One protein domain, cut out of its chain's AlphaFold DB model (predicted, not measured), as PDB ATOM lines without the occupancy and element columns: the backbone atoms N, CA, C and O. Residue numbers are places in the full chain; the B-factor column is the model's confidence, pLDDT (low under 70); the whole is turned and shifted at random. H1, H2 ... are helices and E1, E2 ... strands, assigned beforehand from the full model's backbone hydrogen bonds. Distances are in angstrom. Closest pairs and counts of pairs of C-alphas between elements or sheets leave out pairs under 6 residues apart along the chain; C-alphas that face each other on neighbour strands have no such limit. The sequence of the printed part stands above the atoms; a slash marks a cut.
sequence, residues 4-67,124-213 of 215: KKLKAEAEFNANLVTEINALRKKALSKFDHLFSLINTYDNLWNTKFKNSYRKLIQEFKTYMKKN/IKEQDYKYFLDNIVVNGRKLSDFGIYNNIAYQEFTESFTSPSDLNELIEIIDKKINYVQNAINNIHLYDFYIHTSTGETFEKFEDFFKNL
ATOM      1  N   LYS A   4     229.542 233.804 236.443       90.12
ATOM      2  CA  LYS A   4     228.669 234.945 236.778       90.12
ATOM      3  C   LYS A   4     227.749 235.267 235.607       90.12
ATOM      4  O   LYS A   4     226.555 235.458 235.818       90.12
ATOM      5  N   LYS A   5     228.292 235.248 234.387       89.75
ATOM      6  CA  LYS A   5     227.516 235.437 233.157       89.75
ATOM      7  C   LYS A   5     226.439 234.358 232.995       89.75
ATOM      8  O   LYS A   5     225.283 234.697 232.780       89.75
ATOM      9  N   LEU A   6     226.790 233.086 233.203       90.06
ATOM     10  CA  LEU A   6     225.830 231.975 233.114       90.06
ATOM     11  C   LEU A   6     224.702 232.066 234.158       90.06
ATOM     12  O   LEU A   6     223.557 231.748 233.849       90.06
ATOM     13  N   LYS A   7     225.001 232.515 235.386       89.25
ATOM     14  CA  LYS A   7     223.975 232.739 236.420       89.25
ATOM     15  C   LYS A   7     223.015 233.866 236.040       89.25
ATOM     16  O   LYS A   7     221.809 233.677 236.137       89.25
ATOM     17  N   ALA A   8     223.541 234.990 235.551       89.38
ATOM     18  CA  ALA A   8     222.720 236.117 235.113       89.38
ATOM     19  C   ALA A   8     221.812 235.749 233.921       89.38
ATOM     20  O   ALA A   8     220.643 236.121 233.900       89.38
ATOM     21  N   GLU A   9     222.319 234.975 232.956       88.88
ATOM     22  CA  GLU A   9     221.522 234.455 231.834       88.88
ATOM     23  C   GLU A   9     220.408 233.510 232.312       88.88
ATOM     24  O   GLU A   9     219.272 233.605 231.845       88.88
ATOM     25  N   ALA A  10     220.697 232.627 233.273       88.75
ATOM     26  CA  ALA A  10     219.699 231.726 233.846       88.75
ATOM     27  C   ALA A  10     218.592 232.483 234.604       88.75
ATOM     28  O   ALA A  10     217.413 232.178 234.428       88.75
ATOM     29  N   GLU A  11     218.955 233.489 235.405       89.62
ATOM     30  CA  GLU A  11     218.008 234.347 236.130       89.62
ATOM     31  C   GLU A  11     217.131 235.164 235.174       89.62
ATOM     32  O   GLU A  11     215.912 235.219 235.345       89.62
ATOM     33  N   PHE A  12     217.723 235.746 234.126       88.56
ATOM     34  CA  PHE A  12     216.980 236.464 233.091       88.56
ATOM     35  C   PHE A  12     215.960 235.555 232.395       88.56
ATOM     36  O   PHE A  12     214.786 235.912 232.289       88.56
ATOM     37  N   ASN A  13     216.377 234.354 231.984       88.94
ATOM     38  CA  ASN A  13     215.491 233.391 231.333       88.94
ATOM     39  C   ASN A  13     214.351 232.935 232.258       88.94
ATOM     40  O   ASN A  13     213.210 232.821 231.811       88.94
ATOM     41  N   ALA A  14     214.623 232.716 233.549       89.69
ATOM     42  CA  ALA A  14     213.596 232.353 234.526       89.69
ATOM     43  C   ALA A  14     212.559 233.476 234.729       89.69
ATOM     44  O   ALA A  14     211.351 233.214 234.763       89.69
ATOM     45  N   ASN A  15     213.016 234.728 234.808       92.25
ATOM     46  CA  ASN A  15     212.137 235.895 234.904       92.25
ATOM     47  C   ASN A  15     211.281 236.058 233.643       92.25
ATOM     48  O   ASN A  15     210.071 236.254 233.752       92.25
ATOM     49  N   LEU A  16     211.873 235.885 232.459       92.88
ATOM     50  CA  LEU A  16     211.167 235.968 231.181       92.88
ATOM     51  C   LEU A  16     210.069 234.898 231.056       92.88
ATOM     52  O   LEU A  16     208.946 235.205 230.660       92.88
ATOM     53  N   VAL A  17     210.351 233.649 231.441       93.75
ATOM     54  CA  VAL A  17     209.342 232.572 231.458       93.75
ATOM     55  C   VAL A  17     208.195 232.906 232.415       93.75
ATOM     56  O   VAL A  17     207.027 232.681 232.093       93.75
ATOM     57  N   THR A  18     208.517 233.468 233.582       95.19
ATOM     58  CA  THR A  18     207.516 233.893 234.570       95.19
ATOM     59  C   THR A  18     206.619 234.997 234.006       95.19
ATOM     60  O   THR A  18     205.394 234.909 234.120       95.19
ATOM     61  N   GLU A  19     207.205 235.994 233.345       96.56
ATOM     62  CA  GLU A  19     206.484 237.086 232.685       96.56
ATOM     63  C   GLU A  19     205.560 236.575 231.572       96.56
ATOM     64  O   GLU A  19     204.366 236.885 231.569       96.56
ATOM     65  N   ILE A  20     206.071 235.733 230.669       97.50
ATOM     66  CA  ILE A  20     205.294 235.135 229.570       97.50
ATOM     67  C   ILE A  20     204.082 234.374 230.116       97.50
ATOM     68  O   ILE A  20     202.963 234.547 229.631       97.50
ATOM     69  N   ASN A  21     204.272 233.555 231.152       96.50
ATOM     70  CA  ASN A  21     203.179 232.786 231.744       96.50
ATOM     71  C   ASN A  21     202.137 233.685 232.427       96.50
ATOM     72  O   ASN A  21     200.936 233.423 232.322       96.50
ATOM     73  N   ALA A  22     202.567 234.767 233.082       97.94
ATOM     74  CA  ALA A  22     201.656 235.751 233.660       97.94
ATOM     75  C   ALA A  22     200.828 236.465 232.576       97.94
ATOM     76  O   ALA A  22     199.611 236.620 232.728       97.94
ATOM     77  N   LEU A  23     201.458 236.848 231.464       98.56
ATOM     78  CA  LEU A  23     200.789 237.488 230.331       98.56
ATOM     79  C   LEU A  23     199.807 236.546 229.627       98.56
ATOM     80  O   LEU A  23     198.676 236.950 229.365       98.56
ATOM     81  N   ARG A  24     200.167 235.273 229.412       98.19
ATOM     82  CA  ARG A  24     199.239 234.250 228.889       98.19
ATOM     83  C   ARG A  24     198.009 234.113 229.774       98.19
ATOM     84  O   ARG A  24     196.888 234.218 229.287       98.19
ATOM     85  N   LYS A  25     198.200 233.969 231.089       98.06
ATOM     86  CA  LYS A  25     197.086 233.878 232.044       98.06
ATOM     87  C   LYS A  25     196.179 235.111 231.981       98.06
ATOM     88  O   LYS A  25     194.957 234.981 232.042       98.06
ATOM     89  N   LYS A  26     196.761 236.304 231.832       98.31
ATOM     90  CA  LYS A  26     196.015 237.559 231.670       98.31
ATOM     91  C   LYS A  26     195.230 237.599 230.354       98.31
ATOM     92  O   LYS A  26     194.071 238.007 230.376       98.31
ATOM     93  N   ALA A  27     195.821 237.173 229.239       97.88
ATOM     94  CA  ALA A  27     195.144 237.098 227.943       97.88
ATOM     95  C   ALA A  27     193.962 236.113 227.973       97.88
ATOM     96  O   ALA A  27     192.859 236.480 227.573       97.88
ATOM     97  N   LEU A  28     194.154 234.917 228.541       97.31
ATOM     98  CA  LEU A  28     193.091 233.917 228.710       97.31
ATOM     99  C   LEU A  28     191.928 234.464 229.548       97.31
ATOM    100  O   LEU A  28     190.781 234.411 229.122       97.31
ATOM    101  N   SER A  29     192.233 235.098 230.683       97.69
ATOM    102  CA  SER A  29     191.221 235.735 231.533       97.69
ATOM    103  C   SER A  29     190.426 236.830 230.800       97.69
ATOM    104  O   SER A  29     189.229 236.995 231.042       97.69
ATOM    105  N   LYS A  30     191.060 237.573 229.883       97.19
ATOM    106  CA  LYS A  30     190.373 238.561 229.037       97.19
ATOM    107  C   LYS A  30     189.504 237.910 227.964       97.19
ATOM    108  O   LYS A  30     188.411 238.411 227.720       97.19
ATOM    109  N   PHE A  31     189.936 236.806 227.359       95.94
ATOM    110  CA  PHE A  31     189.078 236.026 226.464       95.94
ATOM    111  C   PHE A  31     187.833 235.505 227.189       95.94
ATOM    112  O   PHE A  31     186.728 235.698 226.689       95.94
ATOM    113  N   ASP A  32     187.986 234.942 228.388       95.06
ATOM    114  CA  ASP A  32     186.853 234.467 229.192       95.06
ATOM    115  C   ASP A  32     185.855 235.608 229.475       95.06
ATOM    116  O   ASP A  32     184.640 235.445 229.337       95.06
ATOM    117  N   HIS A  33     186.367 236.801 229.804       96.31
ATOM    118  CA  HIS A  33     185.540 237.995 229.973       96.31
ATOM    119  C   HIS A  33     184.834 238.401 228.669       96.31
ATOM    120  O   HIS A  33     183.630 238.668 228.686       96.31
ATOM    121  N   LEU A  34     185.542 238.403 227.536       94.19
ATOM    122  CA  LEU A  34     184.965 238.702 226.225       94.19
ATOM    123  C   LEU A  34     183.834 237.725 225.870       94.19
ATOM    124  O   LEU A  34     182.765 238.171 225.463       94.19
ATOM    125  N   PHE A  35     184.016 236.417 226.068       92.94
ATOM    126  CA  PHE A  35     182.972 235.423 225.788       92.94
ATOM    127  C   PHE A  35     181.746 235.592 226.688       92.94
ATOM    128  O   PHE A  35     180.616 235.482 226.213       92.94
ATOM    129  N   SER A  36     181.947 235.921 227.966       94.38
ATOM    130  CA  SER A  36     180.849 236.239 228.886       94.38
ATOM    131  C   SER A  36     180.030 237.448 228.410       94.38
ATOM    132  O   SER A  36     178.793 237.420 228.412       94.38
ATOM    133  N   LEU A  37     180.707 238.494 227.926       93.75
ATOM    134  CA  LEU A  37     180.056 239.670 227.348       93.75
ATOM    135  C   LEU A  37     179.313 239.332 226.053       93.75
ATOM    136  O   LEU A  37     178.169 239.746 225.899       93.75
ATOM    137  N   ILE A  38     179.912 238.547 225.155       91.31
ATOM    138  CA  ILE A  38     179.257 238.105 223.912       91.31
ATOM    139  C   ILE A  38     177.971 237.336 224.235       91.31
ATOM    140  O   ILE A  38     176.913 237.683 223.724       91.31
ATOM    141  N   ASN A  39     178.018 236.379 225.164       90.75
ATOM    142  CA  ASN A  39     176.824 235.648 225.589       90.75
ATOM    143  C   ASN A  39     175.759 236.575 226.208       90.75
ATOM    144  O   ASN A  39     174.558 236.395 226.008       90.75
ATOM    145  N   THR A  40     176.178 237.596 226.958       93.50
ATOM    146  CA  THR A  40     175.257 238.613 227.491       93.50
ATOM    147  C   THR A  40     174.585 239.388 226.359       93.50
ATOM    148  O   THR A  40     173.360 239.530 226.351       93.50
ATOM    149  N   TYR A  41     175.368 239.846 225.383       89.94
ATOM    150  CA  TYR A  41     174.864 240.541 224.205       89.94
ATOM    151  C   TYR A  41     173.887 239.667 223.408       89.94
ATOM    152  O   TYR A  41     172.786 240.126 223.105       89.94
ATOM    153  N   ASP A  42     174.224 238.403 223.142       86.94
ATOM    154  CA  ASP A  42     173.380 237.469 222.387       86.94
ATOM    155  C   ASP A  42     172.003 237.290 223.040       86.94
ATOM    156  O   ASP A  42     170.970 237.278 222.365       86.94
ATOM    157  N   ASN A  43     171.952 237.204 224.371       89.62
ATOM    158  CA  ASN A  43     170.692 237.104 225.109       89.62
ATOM    159  C   ASN A  43     169.841 238.380 224.996       89.62
ATOM    160  O   ASN A  43     168.617 238.305 224.819       89.62
ATOM    161  N   LEU A  44     170.475 239.554 225.062       89.88
ATOM    162  CA  LEU A  44     169.798 240.840 224.877       89.88
ATOM    163  C   LEU A  44     169.276 240.987 223.445       89.88
ATOM    164  O   LEU A  44     168.111 241.345 223.249       89.88
ATOM    165  N   TRP A  45     170.100 240.649 222.453       87.69
ATOM    166  CA  TRP A  45     169.736 240.680 221.041       87.69
ATOM    167  C   TRP A  45     168.563 239.743 220.756       87.69
ATOM    168  O   TRP A  45     167.561 240.178 220.196       87.69
ATOM    169  N   ASN A  46     168.609 238.492 221.229       85.69
ATOM    170  CA  ASN A  46     167.525 237.521 221.046       85.69
ATOM    171  C   ASN A  46     166.209 237.988 221.681       85.69
ATOM    172  O   ASN A  46     165.133 237.849 221.090       85.69
ATOM    173  N   THR A  47     166.284 238.584 222.873       88.12
ATOM    174  CA  THR A  47     165.115 239.168 223.544       88.12
ATOM    175  C   THR A  47     164.519 240.301 222.712       88.12
ATOM    176  O   THR A  47     163.302 240.363 222.508       88.12
ATOM    177  N   LYS A  48     165.375 241.177 222.185       88.00
ATOM    178  CA  LYS A  48     164.963 242.298 221.344       88.00
ATOM    179  C   LYS A  48     164.373 241.830 220.015       88.00
ATOM    180  O   LYS A  48     163.270 242.255 219.678       88.00
ATOM    181  N   PHE A  49     165.024 240.888 219.332       87.31
ATOM    182  CA  PHE A  49     164.523 240.242 218.117       87.31
ATOM    183  C   PHE A  49     163.124 239.679 218.330       87.31
ATOM    184  O   PHE A  49     162.215 239.981 217.561       87.31
ATOM    185  N   LYS A  50     162.911 238.923 219.413       86.94
ATOM    186  CA  LYS A  50     161.605 238.338 219.737       86.94
ATOM    187  C   LYS A  50     160.519 239.403 219.894       86.94
ATOM    188  O   LYS A  50     159.400 239.219 219.418       86.94
ATOM    189  N   ASN A  51     160.832 240.516 220.554       88.56
ATOM    190  CA  ASN A  51     159.886 241.616 220.740       88.56
ATOM    191  C   ASN A  51     159.588 242.347 219.424       88.56
ATOM    192  O   ASN A  51     158.422 242.612 219.129       88.56
ATOM    193  N   SER A  52     160.608 242.609 218.608       90.06
ATOM    194  CA  SER A  52     160.454 243.192 217.272       90.06
ATOM    195  C   SER A  52     159.646 242.281 216.345       90.06
ATOM    196  O   SER A  52     158.697 242.729 215.712       90.06
ATOM    197  N   TYR A  53     159.922 240.978 216.336       89.12
ATOM    198  CA  TYR A  53     159.177 240.016 215.529       89.12
ATOM    199  C   TYR A  53     157.699 239.936 215.937       89.12
ATOM    200  O   TYR A  53     156.817 239.905 215.084       89.12
ATOM    201  N   ARG A  54     157.384 240.012 217.237       87.69
ATOM    202  CA  ARG A  54     155.988 240.115 217.701       87.69
ATOM    203  C   ARG A  54     155.288 241.367 217.171       87.69
ATOM    204  O   ARG A  54     154.139 241.263 216.750       87.69
ATOM    205  N   LYS A  55     155.956 242.527 217.171       90.44
ATOM    206  CA  LYS A  55     155.411 243.760 216.574       90.44
ATOM    207  C   LYS A  55     155.164 243.569 215.069       90.44
ATOM    208  O   LYS A  55     154.072 243.875 214.604       90.44
ATOM    209  N   LEU A  56     156.114 242.976 214.340       91.88
ATOM    210  CA  LEU A  56     155.966 242.651 212.913       91.88
ATOM    211  C   LEU A  56     154.739 241.766 212.646       91.88
ATOM    212  O   LEU A  56     153.979 242.035 211.721       91.88
ATOM    213  N   ILE A  57     154.516 240.736 213.468       90.50
ATOM    214  CA  ILE A  57     153.331 239.871 213.371       90.50
ATOM    215  C   ILE A  57     152.042 240.682 213.545       90.50
ATOM    216  O   ILE A  57     151.073 240.436 212.829       90.50
ATOM    217  N   GLN A  58     151.994 241.622 214.493       90.50
ATOM    218  CA  GLN A  58     150.794 242.439 214.697       90.50
ATOM    219  C   GLN A  58     150.523 243.353 213.502       90.50
ATOM    220  O   GLN A  58     149.385 243.413 213.040       90.50
ATOM    221  N   GLU A  59     151.558 243.983 212.946       92.94
ATOM    222  CA  GLU A  59     151.427 244.791 211.729       92.94
ATOM    223  C   GLU A  59     150.975 243.948 210.530       92.94
ATOM    224  O   GLU A  59     150.045 244.332 209.821       92.94
ATOM    225  N   PHE A  60     151.529 242.742 210.368       93.00
ATOM    226  CA  PHE A  60     151.072 241.776 209.368       93.00
ATOM    227  C   PHE A  60     149.578 241.463 209.528       93.00
ATOM    228  O   PHE A  60     148.815 241.538 208.567       93.00
ATOM    229  N   LYS A  61     149.136 241.133 210.748       91.69
ATOM    230  CA  LYS A  61     147.733 240.796 211.035       91.69
ATOM    231  C   LYS A  61     146.798 241.967 210.740       91.69
ATOM    232  O   LYS A  61     145.724 241.753 210.176       91.69
ATOM    233  N   THR A  62     147.196 243.181 211.111       93.31
ATOM    234  CA  THR A  62     146.445 244.414 210.844       93.31
ATOM    235  C   THR A  62     146.335 244.675 209.346       93.31
ATOM    236  O   THR A  62     145.230 244.880 208.844       93.31
ATOM    237  N   TYR A  63     147.453 244.599 208.619       93.62
ATOM    238  CA  TYR A  63     147.488 244.798 207.172       93.62
ATOM    239  C   TYR A  63     146.629 243.767 206.431       93.62
ATOM    240  O   TYR A  63     145.814 244.135 205.589       93.62
ATOM    241  N   MET A  64     146.740 242.485 206.783       93.19
ATOM    242  CA  MET A  64     145.963 241.413 206.152       93.19
ATOM    243  C   MET A  64     144.458 241.579 206.378       93.19
ATOM    244  O   MET A  64     143.685 241.506 205.426       93.19
ATOM    245  N   LYS A  65     144.035 241.887 207.612       93.12
ATOM    246  CA  LYS A  65     142.621 242.166 207.920       93.12
ATOM    247  C   LYS A  65     142.075 243.361 207.145       93.12
ATOM    248  O   LYS A  65     140.946 243.304 206.671       93.12
ATOM    249  N   LYS A  66     142.861 244.439 207.027       93.69
ATOM    250  CA  LYS A  66     142.471 245.646 206.282       93.69
ATOM    251  C   LYS A  66     142.213 245.349 204.799       93.69
ATOM    252  O   LYS A  66     141.381 246.015 204.200       93.69
ATOM    253  N   ASN A  67     142.899 244.350 204.248       92.94
ATOM    254  CA  ASN A  67     142.772 243.908 202.860       92.94
ATOM    255  C   ASN A  67     141.911 242.635 202.716       92.94
ATOM    256  O   ASN A  67     142.109 241.860 201.789       92.94
ATOM    257  N   ILE A 124     172.249 249.764 209.902       65.62
ATOM    258  CA  ILE A 124     173.553 249.377 209.294       65.62
ATOM    259  C   ILE A 124     174.765 250.104 209.917       65.62
ATOM    260  O   ILE A 124     175.895 249.627 209.848       65.62
ATOM    261  N   LYS A 125     174.544 251.276 210.523       62.16
ATOM    262  CA  LYS A 125     175.578 252.036 211.246       62.16
ATOM    263  C   LYS A 125     175.974 251.389 212.580       62.16
ATOM    264  O   LYS A 125     176.993 251.762 213.152       62.16
ATOM    265  N   GLU A 126     175.170 250.450 213.055       61.78
ATOM    266  CA  GLU A 126     175.307 249.767 214.326       61.78
ATOM    267  C   GLU A 126     175.882 248.365 214.136       61.78
ATOM    268  O   GLU A 126     175.815 247.740 213.080       61.78
ATOM    269  N   GLN A 127     176.553 247.924 215.183       57.78
ATOM    270  CA  GLN A 127     177.598 246.919 215.109       57.78
ATOM    271  C   GLN A 127     177.020 245.504 214.979       57.78
ATOM    272  O   GLN A 127     176.265 245.060 215.844       57.78
ATOM    273  N   ASP A 128     177.398 244.796 213.910       59.56
ATOM    274  CA  ASP A 128     177.007 243.402 213.682       59.56
ATOM    275  C   ASP A 128     177.828 242.469 214.590       59.56
ATOM    276  O   ASP A 128     179.060 242.386 214.534       59.56
ATOM    277  N   TYR A 129     177.099 241.767 215.449       59.06
ATOM    278  CA  TYR A 129     177.593 240.861 216.478       59.06
ATOM    279  C   TYR A 129     178.401 239.681 215.934       59.06
ATOM    280  O   TYR A 129     179.255 239.138 216.641       59.06
ATOM    281  N   LYS A 130     178.195 239.307 214.664       60.88
ATOM    282  CA  LYS A 130     178.916 238.196 214.026       60.88
ATOM    283  C   LYS A 130     180.423 238.432 213.926       60.88
ATOM    284  O   LYS A 130     181.161 237.466 213.791       60.88
ATOM    285  N   TYR A 131     180.883 239.678 214.072       68.31
ATOM    286  CA  TYR A 131     182.283 240.067 213.880       68.31
ATOM    287  C   TYR A 131     183.044 240.362 215.183       68.31
ATOM    288  O   TYR A 131     184.188 240.837 215.148       68.31
ATOM    289  N   PHE A 132     182.458 240.101 216.359       76.94
ATOM    290  CA  PHE A 132     183.128 240.398 217.633       76.94
ATOM    291  C   PHE A 132     184.457 239.648 217.783       76.94
ATOM    292  O   PHE A 132     185.443 240.235 218.228       76.94
ATOM    293  N   LEU A 133     184.519 238.399 217.323       78.94
ATOM    294  CA  LEU A 133     185.731 237.572 217.362       78.94
ATOM    295  C   LEU A 133     186.523 237.591 216.050       78.94
ATOM    296  O   LEU A 133     187.621 237.041 215.984       78.94
ATOM    297  N   ASP A 134     186.000 238.257 215.023       77.62
ATOM    298  CA  ASP A 134     186.643 238.300 213.721       77.62
ATOM    299  C   ASP A 134     187.895 239.170 213.749       77.62
ATOM    300  O   ASP A 134     187.962 240.208 214.420       77.62
ATOM    301  N   ASN A 135     188.878 238.750 212.953       80.00
ATOM    302  CA  ASN A 135     190.136 239.460 212.740       80.00
ATOM    303  C   ASN A 135     190.964 239.678 214.018       80.00
ATOM    304  O   ASN A 135     191.694 240.663 214.116       80.00
ATOM    305  N   ILE A 136     190.892 238.765 214.993       90.81
ATOM    306  CA  ILE A 136     191.905 238.703 216.055       90.81
ATOM    307  C   ILE A 136     193.177 238.114 215.436       90.81
ATOM    308  O   ILE A 136     193.240 236.916 215.155       90.81
ATOM    309  N   VAL A 137     194.154 238.983 215.175       93.44
ATOM    310  CA  VAL A 137     195.417 238.653 214.505       93.44
ATOM    311  C   VAL A 137     196.569 239.245 215.295       93.44
ATOM    312  O   VAL A 137     196.543 240.432 215.595       93.44
ATOM    313  N   VAL A 138     197.578 238.436 215.596       94.94
ATOM    314  CA  VAL A 138     198.809 238.870 216.270       94.94
ATOM    315  C   VAL A 138     199.976 238.262 215.522       94.94
ATOM    316  O   VAL A 138     199.986 237.055 215.265       94.94
ATOM    317  N   ASN A 139     200.940 239.094 215.134       92.69
ATOM    318  CA  ASN A 139     202.133 238.651 214.411       92.69
ATOM    319  C   ASN A 139     201.806 237.742 213.195       92.69
ATOM    320  O   ASN A 139     202.387 236.676 212.992       92.69
ATOM    321  N   GLY A 140     200.781 238.126 212.424       91.31
ATOM    322  CA  GLY A 140     200.316 237.403 211.233       91.31
ATOM    323  C   GLY A 140     199.514 236.120 211.489       91.31
ATOM    324  O   GLY A 140     198.955 235.577 210.539       91.31
ATOM    325  N   ARG A 141     199.406 235.656 212.739       93.00
ATOM    326  CA  ARG A 141     198.598 234.488 213.121       93.00
ATOM    327  C   ARG A 141     197.185 234.920 213.464       93.00
ATOM    328  O   ARG A 141     197.014 235.820 214.288       93.00
ATOM    329  N   LYS A 142     196.180 234.280 212.878       93.00
ATOM    330  CA  LYS A 142     194.771 234.565 213.163       93.00
ATOM    331  C   LYS A 142     194.230 233.553 214.161       93.00
ATOM    332  O   LYS A 142     194.550 232.374 214.069       93.00
ATOM    333  N   LEU A 143     193.346 233.986 215.057       91.44
ATOM    334  CA  LEU A 143     192.645 233.082 215.979       91.44
ATOM    335  C   LEU A 143     191.958 231.919 215.237       91.44
ATOM    336  O   LEU A 143     192.042 230.773 215.664       91.44
ATOM    337  N   SER A 144     191.355 232.206 214.082       88.31
ATOM    338  CA  SER A 144     190.685 231.213 213.234       88.31
ATOM    339  C   SER A 144     191.614 230.137 212.663       88.31
ATOM    340  O   SER A 144     191.140 229.072 212.274       88.31
ATOM    341  N   ASP A 145     192.926 230.389 212.601       88.69
ATOM    342  CA  ASP A 145     193.902 229.406 212.110       88.69
ATOM    343  C   ASP A 145     194.058 228.227 213.091       88.69
ATOM    344  O   ASP A 145     194.532 227.162 212.709       88.69
ATOM    345  N   PHE A 146     193.625 228.409 214.344       88.56
ATOM    346  CA  PHE A 146     193.701 227.426 215.429       88.56
ATOM    347  C   PHE A 146     192.386 226.658 215.625       88.56
ATOM    348  O   PHE A 146     192.293 225.777 216.474       88.56
ATOM    349  N   GLY A 147     191.348 226.962 214.841       82.06
ATOM    350  CA  GLY A 147     190.092 226.220 214.865       82.06
ATOM    351  C   GLY A 147     188.894 227.036 214.396       82.06
ATOM    352  O   GLY A 147     188.867 228.259 214.476       82.06
ATOM    353  N   ILE A 148     187.858 226.324 213.941       75.12
ATOM    354  CA  ILE A 148     186.599 226.925 213.466       75.12
ATOM    355  C   ILE A 148     185.831 227.583 214.624       75.12
ATOM    356  O   ILE A 148     185.155 228.594 214.444       75.12
ATOM    357  N   TYR A 149     185.938 227.014 215.826       79.56
ATOM    358  CA  TYR A 149     185.257 227.498 217.021       79.56
ATOM    359  C   TYR A 149     186.208 228.347 217.864       79.56
ATOM    360  O   TYR A 149     186.998 227.828 218.652       79.56
ATOM    361  N   ASN A 150     186.111 229.669 217.717       78.12
ATOM    362  CA  ASN A 150     186.974 230.637 218.404       78.12
ATOM    363  C   ASN A 150     186.951 230.501 219.941       78.12
ATOM    364  O   ASN A 150     187.967 230.722 220.595       78.12
ATOM    365  N   ASN A 151     185.818 230.091 220.522       75.06
ATOM    366  CA  ASN A 151     185.667 229.829 221.960       75.06
ATOM    367  C   ASN A 151     186.395 228.565 222.450       75.06
ATOM    368  O   ASN A 151     186.412 228.297 223.646       75.06
ATOM    369  N   ILE A 152     186.986 227.797 221.535       82.19
ATOM    370  CA  ILE A 152     187.822 226.627 221.814       82.19
ATOM    371  C   ILE A 152     189.270 226.933 221.401       82.19
ATOM    372  O   ILE A 152     190.196 226.708 222.173       82.19
ATOM    373  N   ALA A 153     189.456 227.542 220.226       89.00
ATOM    374  CA  ALA A 153     190.764 227.840 219.639       89.00
ATOM    375  C   ALA A 153     191.608 228.863 220.431       89.00
ATOM    376  O   ALA A 153     192.828 228.909 220.279       89.00
ATOM    377  N   TYR A 154     190.989 229.694 221.281       92.50
ATOM    378  CA  TYR A 154     191.679 230.799 221.966       92.50
ATOM    379  C   TYR A 154     192.804 230.357 222.909       92.50
ATOM    380  O   TYR A 154     193.761 231.114 223.099       92.50
ATOM    381  N   GLN A 155     192.705 229.157 223.488       93.81
ATOM    382  CA  GLN A 155     193.724 228.622 224.390       93.81
ATOM    383  C   GLN A 155     195.002 228.308 223.615       93.81
ATOM    384  O   GLN A 155     196.035 228.924 223.873       93.81
ATOM    385  N   GLU A 156     194.901 227.461 222.589       94.25
ATOM    386  CA  GLU A 156     196.028 227.101 221.722       94.25
ATOM    387  C   GLU A 156     196.617 228.328 221.012       94.25
ATOM    388  O   GLU A 156     197.837 228.490 220.948       94.25
ATOM    389  N   PHE A 157     195.762 229.247 220.549       95.88
ATOM    390  CA  PHE A 157     196.194 230.515 219.964       95.88
ATOM    391  C   PHE A 157     197.059 231.325 220.939       95.88
ATOM    392  O   PHE A 157     198.163 231.741 220.584       95.88
ATOM    393  N   THR A 158     196.598 231.501 222.183       96.06
ATOM    394  CA  THR A 158     197.322 232.248 223.226       96.06
ATOM    395  C   THR A 158     198.629 231.558 223.619       96.06
ATOM    396  O   THR A 158     199.660 232.212 223.793       96.06
ATOM    397  N   GLU A 159     198.615 230.231 223.742       94.75
ATOM    398  CA  GLU A 159     199.792 229.431 224.088       94.75
ATOM    399  C   GLU A 159     200.862 229.451 222.989       94.75
ATOM    400  O   GLU A 159     202.056 229.345 223.289       94.75
ATOM    401  N   SER A 160     200.461 229.686 221.736       95.75
ATOM    402  CA  SER A 160     201.370 229.766 220.591       95.75
ATOM    403  C   SER A 160     202.357 230.944 220.650       95.75
ATOM    404  O   SER A 160     203.379 230.915 219.951       95.75
ATOM    405  N   PHE A 161     202.083 231.969 221.467       96.44
ATOM    406  CA  PHE A 161     202.941 233.145 221.629       96.44
ATOM    407  C   PHE A 161     203.939 232.953 222.767       96.44
ATOM    408  O   PHE A 161     203.566 232.611 223.891       96.44
ATOM    409  N   THR A 162     205.218 233.196 222.481       94.44
ATOM    410  CA  THR A 162     206.341 233.011 223.418       94.44
ATOM    411  C   THR A 162     207.082 234.313 223.724       94.44
ATOM    412  O   THR A 162     208.137 234.269 224.347       94.44
ATOM    413  N   SER A 163     206.584 235.464 223.261       96.12
ATOM    414  CA  SER A 163     207.194 236.773 223.500       96.12
ATOM    415  C   SER A 163     206.254 237.650 224.345       96.12
ATOM    416  O   SER A 163     205.035 237.606 224.146       96.12
ATOM    417  N   PRO A 164     206.780 238.472 225.274       97.25
ATOM    418  CA  PRO A 164     205.965 239.462 225.974       97.25
ATOM    419  C   PRO A 164     205.302 240.481 225.035       97.25
ATOM    420  O   PRO A 164     204.193 240.928 225.307       97.25
ATOM    421  N   SER A 165     205.958 240.836 223.925       97.44
ATOM    422  CA  SER A 165     205.429 241.787 222.936       97.44
ATOM    423  C   SER A 165     204.137 241.273 222.295       97.44
ATOM    424  O   SER A 165     203.121 241.959 222.347       97.44
ATOM    425  N   ASP A 166     204.153 240.045 221.775       97.69
ATOM    426  CA  ASP A 166     203.009 239.434 221.087       97.69
ATOM    427  C   ASP A 166     201.835 239.240 222.061       97.69
ATOM    428  O   ASP A 166     200.679 239.484 221.728       97.69
ATOM    429  N   LEU A 167     202.119 238.845 223.308       98.38
ATOM    430  CA  LEU A 167     201.084 238.673 224.331       98.38
ATOM    431  C   LEU A 167     200.468 240.003 224.782       98.38
ATOM    432  O   LEU A 167     199.270 240.051 225.066       98.38
ATOM    433  N   ASN A 168     201.249 241.082 224.849       98.38
ATOM    434  CA  ASN A 168     200.705 242.412 225.128       98.38
ATOM    435  C   ASN A 168     199.864 242.928 223.953       98.38
ATOM    436  O   ASN A 168     198.764 243.423 224.190       98.38
ATOM    437  N   GLU A 169     200.308 242.734 222.708       97.88
ATOM    438  CA  GLU A 169     199.513 243.044 221.510       97.88
ATOM    439  C   GLU A 169     198.175 242.283 221.522       97.88
ATOM    440  O   GLU A 169     197.112 242.879 221.337       97.88
ATOM    441  N   LEU A 170     198.206 240.981 221.831       97.81
ATOM    442  CA  LEU A 170     197.008 240.159 221.993       97.81
ATOM    443  C   LEU A 170     196.053 240.748 223.036       97.81
ATOM    444  O   LEU A 170     194.859 240.904 222.777       97.81
ATOM    445  N   ILE A 171     196.576 241.096 224.212       98.25
ATOM    446  CA  ILE A 171     195.797 241.701 225.297       98.25
ATOM    447  C   ILE A 171     195.139 243.010 224.841       98.25
ATOM    448  O   ILE A 171     193.951 243.204 225.097       98.25
ATOM    449  N   GLU A 172     195.870 243.883 224.149       97.38
ATOM    450  CA  GLU A 172     195.339 245.150 223.637       97.38
ATOM    451  C   GLU A 172     194.221 244.947 222.610       97.38
ATOM    452  O   GLU A 172     193.223 245.676 222.617       97.38
ATOM    453  N   ILE A 173     194.357 243.953 221.729       95.56
ATOM    454  CA  ILE A 173     193.317 243.600 220.757       95.56
ATOM    455  C   ILE A 173     192.059 243.119 221.482       95.56
ATOM    456  O   ILE A 173     190.967 243.606 221.184       95.56
ATOM    457  N   ILE A 174     192.198 242.213 222.455       95.50
ATOM    458  CA  ILE A 174     191.056 241.704 223.226       95.50
ATOM    459  C   ILE A 174     190.392 242.841 224.009       95.50
ATOM    460  O   ILE A 174     189.168 242.923 224.026       95.50
ATOM    461  N   ASP A 175     191.159 243.765 224.589       96.00
ATOM    462  CA  ASP A 175     190.610 244.921 225.306       96.00
ATOM    463  C   ASP A 175     189.790 245.843 224.401       96.00
ATOM    464  O   ASP A 175     188.699 246.278 224.778       96.00
ATOM    465  N   LYS A 176     190.246 246.086 223.168       92.81
ATOM    466  CA  LYS A 176     189.451 246.815 222.168       92.81
ATOM    467  C   LYS A 176     188.144 246.083 221.856       92.81
ATOM    468  O   LYS A 176     187.102 246.731 221.768       92.81
ATOM    469  N   LYS A 177     188.177 244.752 221.726       91.62
ATOM    470  CA  LYS A 177     186.974 243.934 221.498       91.62
ATOM    471  C   LYS A 177     186.028 243.944 222.702       91.62
ATOM    472  O   LYS A 177     184.827 244.096 222.507       91.62
ATOM    473  N   ILE A 178     186.539 243.864 223.930       94.25
ATOM    474  CA  ILE A 178     185.742 243.983 225.162       94.25
ATOM    475  C   ILE A 178     185.006 245.323 225.185       94.25
ATOM    476  O   ILE A 178     183.787 245.341 225.335       94.25
ATOM    477  N   ASN A 179     185.722 246.430 224.964       92.44
ATOM    478  CA  ASN A 179     185.119 247.764 224.933       92.44
ATOM    479  C   ASN A 179     184.046 247.876 223.841       92.44
ATOM    480  O   ASN A 179     182.995 248.478 224.051       92.44
ATOM    481  N   TYR A 180     184.293 247.270 222.680       88.75
ATOM    482  CA  TYR A 180     183.338 247.221 221.576       88.75
ATOM    483  C   TYR A 180     182.044 246.491 221.969       88.75
ATOM    484  O   TYR A 180     180.962 247.064 221.858       88.75
ATOM    485  N   VAL A 181     182.143 245.276 222.521       90.75
ATOM    486  CA  VAL A 181     180.969 244.500 222.962       90.75
ATOM    487  C   VAL A 181     180.234 245.203 224.106       90.75
ATOM    488  O   VAL A 181     179.007 245.254 224.105       90.75
ATOM    489  N   GLN A 182     180.952 245.797 225.062       92.69
ATOM    490  CA  GLN A 182     180.342 246.565 226.154       92.69
ATOM    491  C   GLN A 182     179.541 247.762 225.637       92.69
ATOM    492  O   GLN A 182     178.414 247.979 226.080       92.69
ATOM    493  N   ASN A 183     180.077 248.508 224.671       89.88
ATOM    494  CA  ASN A 183     179.344 249.598 224.032       89.88
ATOM    495  C   ASN A 183     178.090 249.083 223.318       89.88
ATOM    496  O   ASN A 183     177.023 249.681 223.455       89.88
ATOM    497  N   ALA A 184     178.187 247.951 222.619       88.06
ATOM    498  CA  ALA A 184     177.043 247.331 221.961       88.06
ATOM    499  C   ALA A 184     175.954 246.912 222.971       88.06
ATOM    500  O   ALA A 184     174.779 247.198 222.754       88.06
ATOM    501  N   ILE A 185     176.333 246.308 224.105       91.06
ATOM    502  CA  ILE A 185     175.420 245.972 225.213       91.06
ATOM    503  C   ILE A 185     174.747 247.232 225.760       91.06
ATOM    504  O   ILE A 185     173.524 247.272 225.895       91.06
ATOM    505  N   ASN A 186     175.532 248.269 226.049       90.81
ATOM    506  CA  ASN A 186     175.023 249.507 226.627       90.81
ATOM    507  C   ASN A 186     174.052 250.210 225.684       90.81
ATOM    508  O   ASN A 186     173.062 250.760 226.147       90.81
ATOM    509  N   ASN A 187     174.277 250.150 224.374       88.06
ATOM    510  CA  ASN A 187     173.490 250.899 223.399       88.06
ATOM    511  C   ASN A 187     172.331 250.101 222.790       88.06
ATOM    512  O   ASN A 187     171.482 250.688 222.124       88.06
ATOM    513  N   ILE A 188     172.228 248.787 223.029       86.25
ATOM    514  CA  ILE A 188     171.222 247.933 222.370       86.25
ATOM    515  C   ILE A 188     169.776 248.392 222.610       86.25
ATOM    516  O   ILE A 188     168.881 248.114 221.813       86.25
ATOM    517  N   HIS A 189     169.514 249.096 223.709       86.38
ATOM    518  CA  HIS A 189     168.190 249.613 224.039       86.38
ATOM    519  C   HIS A 189     167.824 250.899 223.274       86.38
ATOM    520  O   HIS A 189     166.638 251.196 223.173       86.38
ATOM    521  N   LEU A 190     168.802 251.621 222.720       86.88
ATOM    522  CA  LEU A 190     168.610 252.924 222.069       86.88
ATOM    523  C   LEU A 190     168.008 252.828 220.662       86.88
ATOM    524  O   LEU A 190     167.424 253.792 220.178       86.88
ATOM    525  N   TYR A 191     168.145 251.677 220.009       81.94
ATOM    526  CA  TYR A 191     167.751 251.487 218.613       81.94
ATOM    527  C   TYR A 191     166.611 250.489 218.506       81.94
ATOM    528  O   TYR A 191     166.628 249.498 219.217       81.94
ATOM    529  N   ASP A 192     165.653 250.682 217.609       86.19
ATOM    530  CA  ASP A 192     164.714 249.620 217.224       86.19
ATOM    531  C   ASP A 192     165.263 248.821 216.030       86.19
ATOM    532  O   ASP A 192     166.180 249.266 215.341       86.19
ATOM    533  N   PHE A 193     164.733 247.614 215.803       88.88
ATOM    534  CA  PHE A 193     165.108 246.827 214.622       88.88
ATOM    535  C   PHE A 193     164.424 247.357 213.369       88.88
ATOM    536  O   PHE A 193     163.227 247.645 213.387       88.88
ATOM    537  N   TYR A 194     165.179 247.399 212.279       90.44
ATOM    538  CA  TYR A 194     164.700 247.701 210.937       90.44
ATOM    539  C   TYR A 194     164.464 246.410 210.158       90.44
ATOM    540  O   TYR A 194     164.976 245.346 210.512       90.44
ATOM    541  N   ILE A 195     163.689 246.501 209.081       91.50
ATOM    542  CA  ILE A 195     163.581 245.436 208.083       91.50
ATOM    543  C   ILE A 195     164.591 245.719 206.982       91.50
ATOM    544  O   ILE A 195     164.530 246.776 206.362       91.50
ATOM    545  N   HIS A 196     165.460 244.754 206.698       91.00
ATOM    546  CA  HIS A 196     166.351 244.780 205.541       91.00
ATOM    547  C   HIS A 196     165.968 243.661 204.581       91.00
ATOM    548  O   HIS A 196     166.054 242.486 204.945       91.00
ATOM    549  N   THR A 197     165.545 244.003 203.369       90.81
ATOM    550  CA  THR A 197     165.201 243.014 202.342       90.81
ATOM    551  C   THR A 197     166.454 242.482 201.652       90.81
ATOM    552  O   THR A 197     167.497 243.137 201.607       90.81
ATOM    553  N   SER A 198     166.353 241.300 201.047       86.00
ATOM    554  CA  SER A 198     167.419 240.738 200.210       86.00
ATOM    555  C   SER A 198     167.707 241.577 198.956       86.00
ATOM    556  O   SER A 198     168.767 241.434 198.357       86.00
ATOM    557  N   THR A 199     166.776 242.452 198.558       86.19
ATOM    558  CA  THR A 199     166.922 243.412 197.450       86.19
ATOM    559  C   THR A 199     167.678 244.684 197.849       86.19
ATOM    560  O   THR A 199     167.999 245.489 196.978       86.19
ATOM    561  N   GLY A 200     168.002 244.859 199.137       85.75
ATOM    562  CA  GLY A 200     168.748 246.008 199.662       85.75
ATOM    563  C   GLY A 200     167.879 247.160 200.175       85.75
ATOM    564  O   GLY A 200     168.415 248.188 200.585       85.75
ATOM    565  N   GLU A 201     166.555 247.008 200.191       90.19
ATOM    566  CA  GLU A 201     165.643 248.005 200.755       90.19
ATOM    567  C   GLU A 201     165.657 247.935 202.286       90.19
ATOM    568  O   GLU A 201     165.829 246.870 202.884       90.19
ATOM    569  N   THR A 202     165.488 249.090 202.929       91.56
ATOM    570  CA  THR A 202     165.468 249.210 204.390       91.56
ATOM    571  C   THR A 202     164.220 249.956 204.833       91.56
ATOM    572  O   THR A 202     163.934 251.035 204.320       91.56
ATOM    573  N   PHE A 203     163.505 249.399 205.810       92.19
ATOM    574  CA  PHE A 203     162.305 249.999 206.388       92.19
ATOM    575  C   PHE A 203     162.484 250.167 207.894       92.19
ATOM    576  O   PHE A 203     162.634 249.185 208.623       92.19
ATOM    577  N   GLU A 204     162.437 251.415 208.361       91.06
ATOM    578  CA  GLU A 204     162.552 251.742 209.788       91.06
ATOM    579  C   GLU A 204     161.286 251.373 210.570       91.06
ATOM    580  O   GLU A 204     161.341 251.052 211.756       91.06
ATOM    581  N   LYS A 205     160.134 251.398 209.891       90.56
ATOM    582  CA  LYS A 205     158.835 251.037 210.451       90.56
ATOM    583  C   LYS A 205     158.261 249.834 209.720       90.56
ATOM    584  O   LYS A 205     158.219 249.790 208.493       90.56
ATOM    585  N   PHE A 206     157.741 248.880 210.485       91.50
ATOM    586  CA  PHE A 206     157.140 247.668 209.926       91.50
ATOM    587  C   PHE A 206     155.878 247.955 209.107       91.50
ATOM    588  O   PHE A 206     155.643 247.290 208.103       91.50
ATOM    589  N   GLU A 207     155.095 248.973 209.479       90.00
ATOM    590  CA  GLU A 207     153.934 249.402 208.690       90.00
ATOM    591  C   GLU A 207     154.318 249.847 207.271       90.00
ATOM    592  O   GLU A 207     153.596 249.560 206.316       90.00
ATOM    593  N   ASP A 208     155.466 250.510 207.117       91.38
ATOM    594  CA  ASP A 208     155.915 251.025 205.827       91.38
ATOM    595  C   ASP A 208     156.374 249.883 204.922       91.38
ATOM    596  O   ASP A 208     156.110 249.917 203.723       91.38
ATOM    597  N   PHE A 209     156.964 248.825 205.486       92.94
ATOM    598  CA  PHE A 209     157.251 247.600 204.738       92.94
ATOM    599  C   PHE A 209     155.981 247.003 204.118       92.94
ATOM    600  O   PHE A 209     155.950 246.744 202.917       92.94
ATOM    601  N   PHE A 210     154.904 246.848 204.897       90.69
ATOM    602  CA  PHE A 210     153.659 246.272 204.379       90.69
ATOM    603  C   PHE A 210     152.937 247.188 203.382       90.69
ATOM    604  O   PHE A 210     152.385 246.697 202.403       90.69
ATOM    605  N   LYS A 211     152.970 248.513 203.575       87.56
ATOM    606  CA  LYS A 211     152.401 249.476 202.609       87.56
ATOM    607  C   LYS A 211     153.124 249.467 201.259       87.56
ATOM    608  O   LYS A 211     152.509 249.807 200.257       87.56
ATOM    609  N   ASN A 212     154.408 249.106 201.241       86.00
ATOM    610  CA  ASN A 212     155.223 249.042 200.026       86.00
ATOM    611  C   ASN A 212     155.183 247.676 199.324       86.00
ATOM    612  O   ASN A 212     155.812 247.518 198.275       86.00
ATOM    613  N   LEU A 213     154.437 246.698 199.853       81.62
ATOM    614  CA  LEU A 213     154.108 245.491 199.099       81.62
ATOM    615  C   LEU A 213     153.257 245.911 197.897       81.62
ATOM    616  O   LEU A 213     152.086 246.245 198.050       81.62
TER     617      LEU A 213
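What this domain is: This is residues 4 to 67 and 124 to 213 of the 215 residues of an uncharacterized protein of Blautia obeum (UniProt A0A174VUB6). One very long helix, H1, runs nearly the whole length of the domain, and smaller parts pack along it: H4 and H3 on residues 19 to 44, and the short H5 near its far end. H2 packs on H3, away from H1, while residues 4 to 15 of H1 stick out free. The printed part has 154 residues, with five named helices and one named strand in the order H1, H2, H3, H4, E1, H5, mostly helix. It is extended, with a radius of gyration of the C-alphas of 23.2 A and spans of 92 by 26 by 23 A.

Where its parts are: H1, residues 4 to 66, begins at C-alpha 4 (228.669, 234.945, 236.778) and is 92.1 A long. After the cut come H2, residues 143 to 146, and H3, residues 150 to 159, 14.1 A long. H4, residues 164 to 187, is 34.5 A long. E1 is residues 194 to 197; H5, residues 206 to 211, ends at C-alpha 211 (152.401, 249.476, 202.609).

How they stand to each other: H1 is the hub. It touches H4, closest C-alphas Ala 27 and Ile 171 at 5.3 A, at a shallow tilt of 21 degrees, the same way. It touches H3, Arg 24 and Thr 158 at 6.3 A, at 12 degrees, shallow, opposite ways. It touches H5, Leu 56 and Phe 206 at 6.0 A, at a steep tilt of 44 degrees. H2 touches H3, Phe 146 and Ala 153 at 5.1 A. E1 pairs with no named strand; its residues 195 to 196 pair antiparallel with 202 to 203. Every O i to N i+4 pair is within hydrogen-bond range in H1, H4 and H5, and 4 of 6 in H3; H2 is too short for one.

The domain as a whole: C-alphas 4 and 67, the farthest apart, are 92.8 A apart. Residues 68 to 123 are not printed; the gap between C-alphas 67 and 124 is 31.9 A. Of the links printed whole, none is long. Residues 124 to 131 are under pLDDT 70.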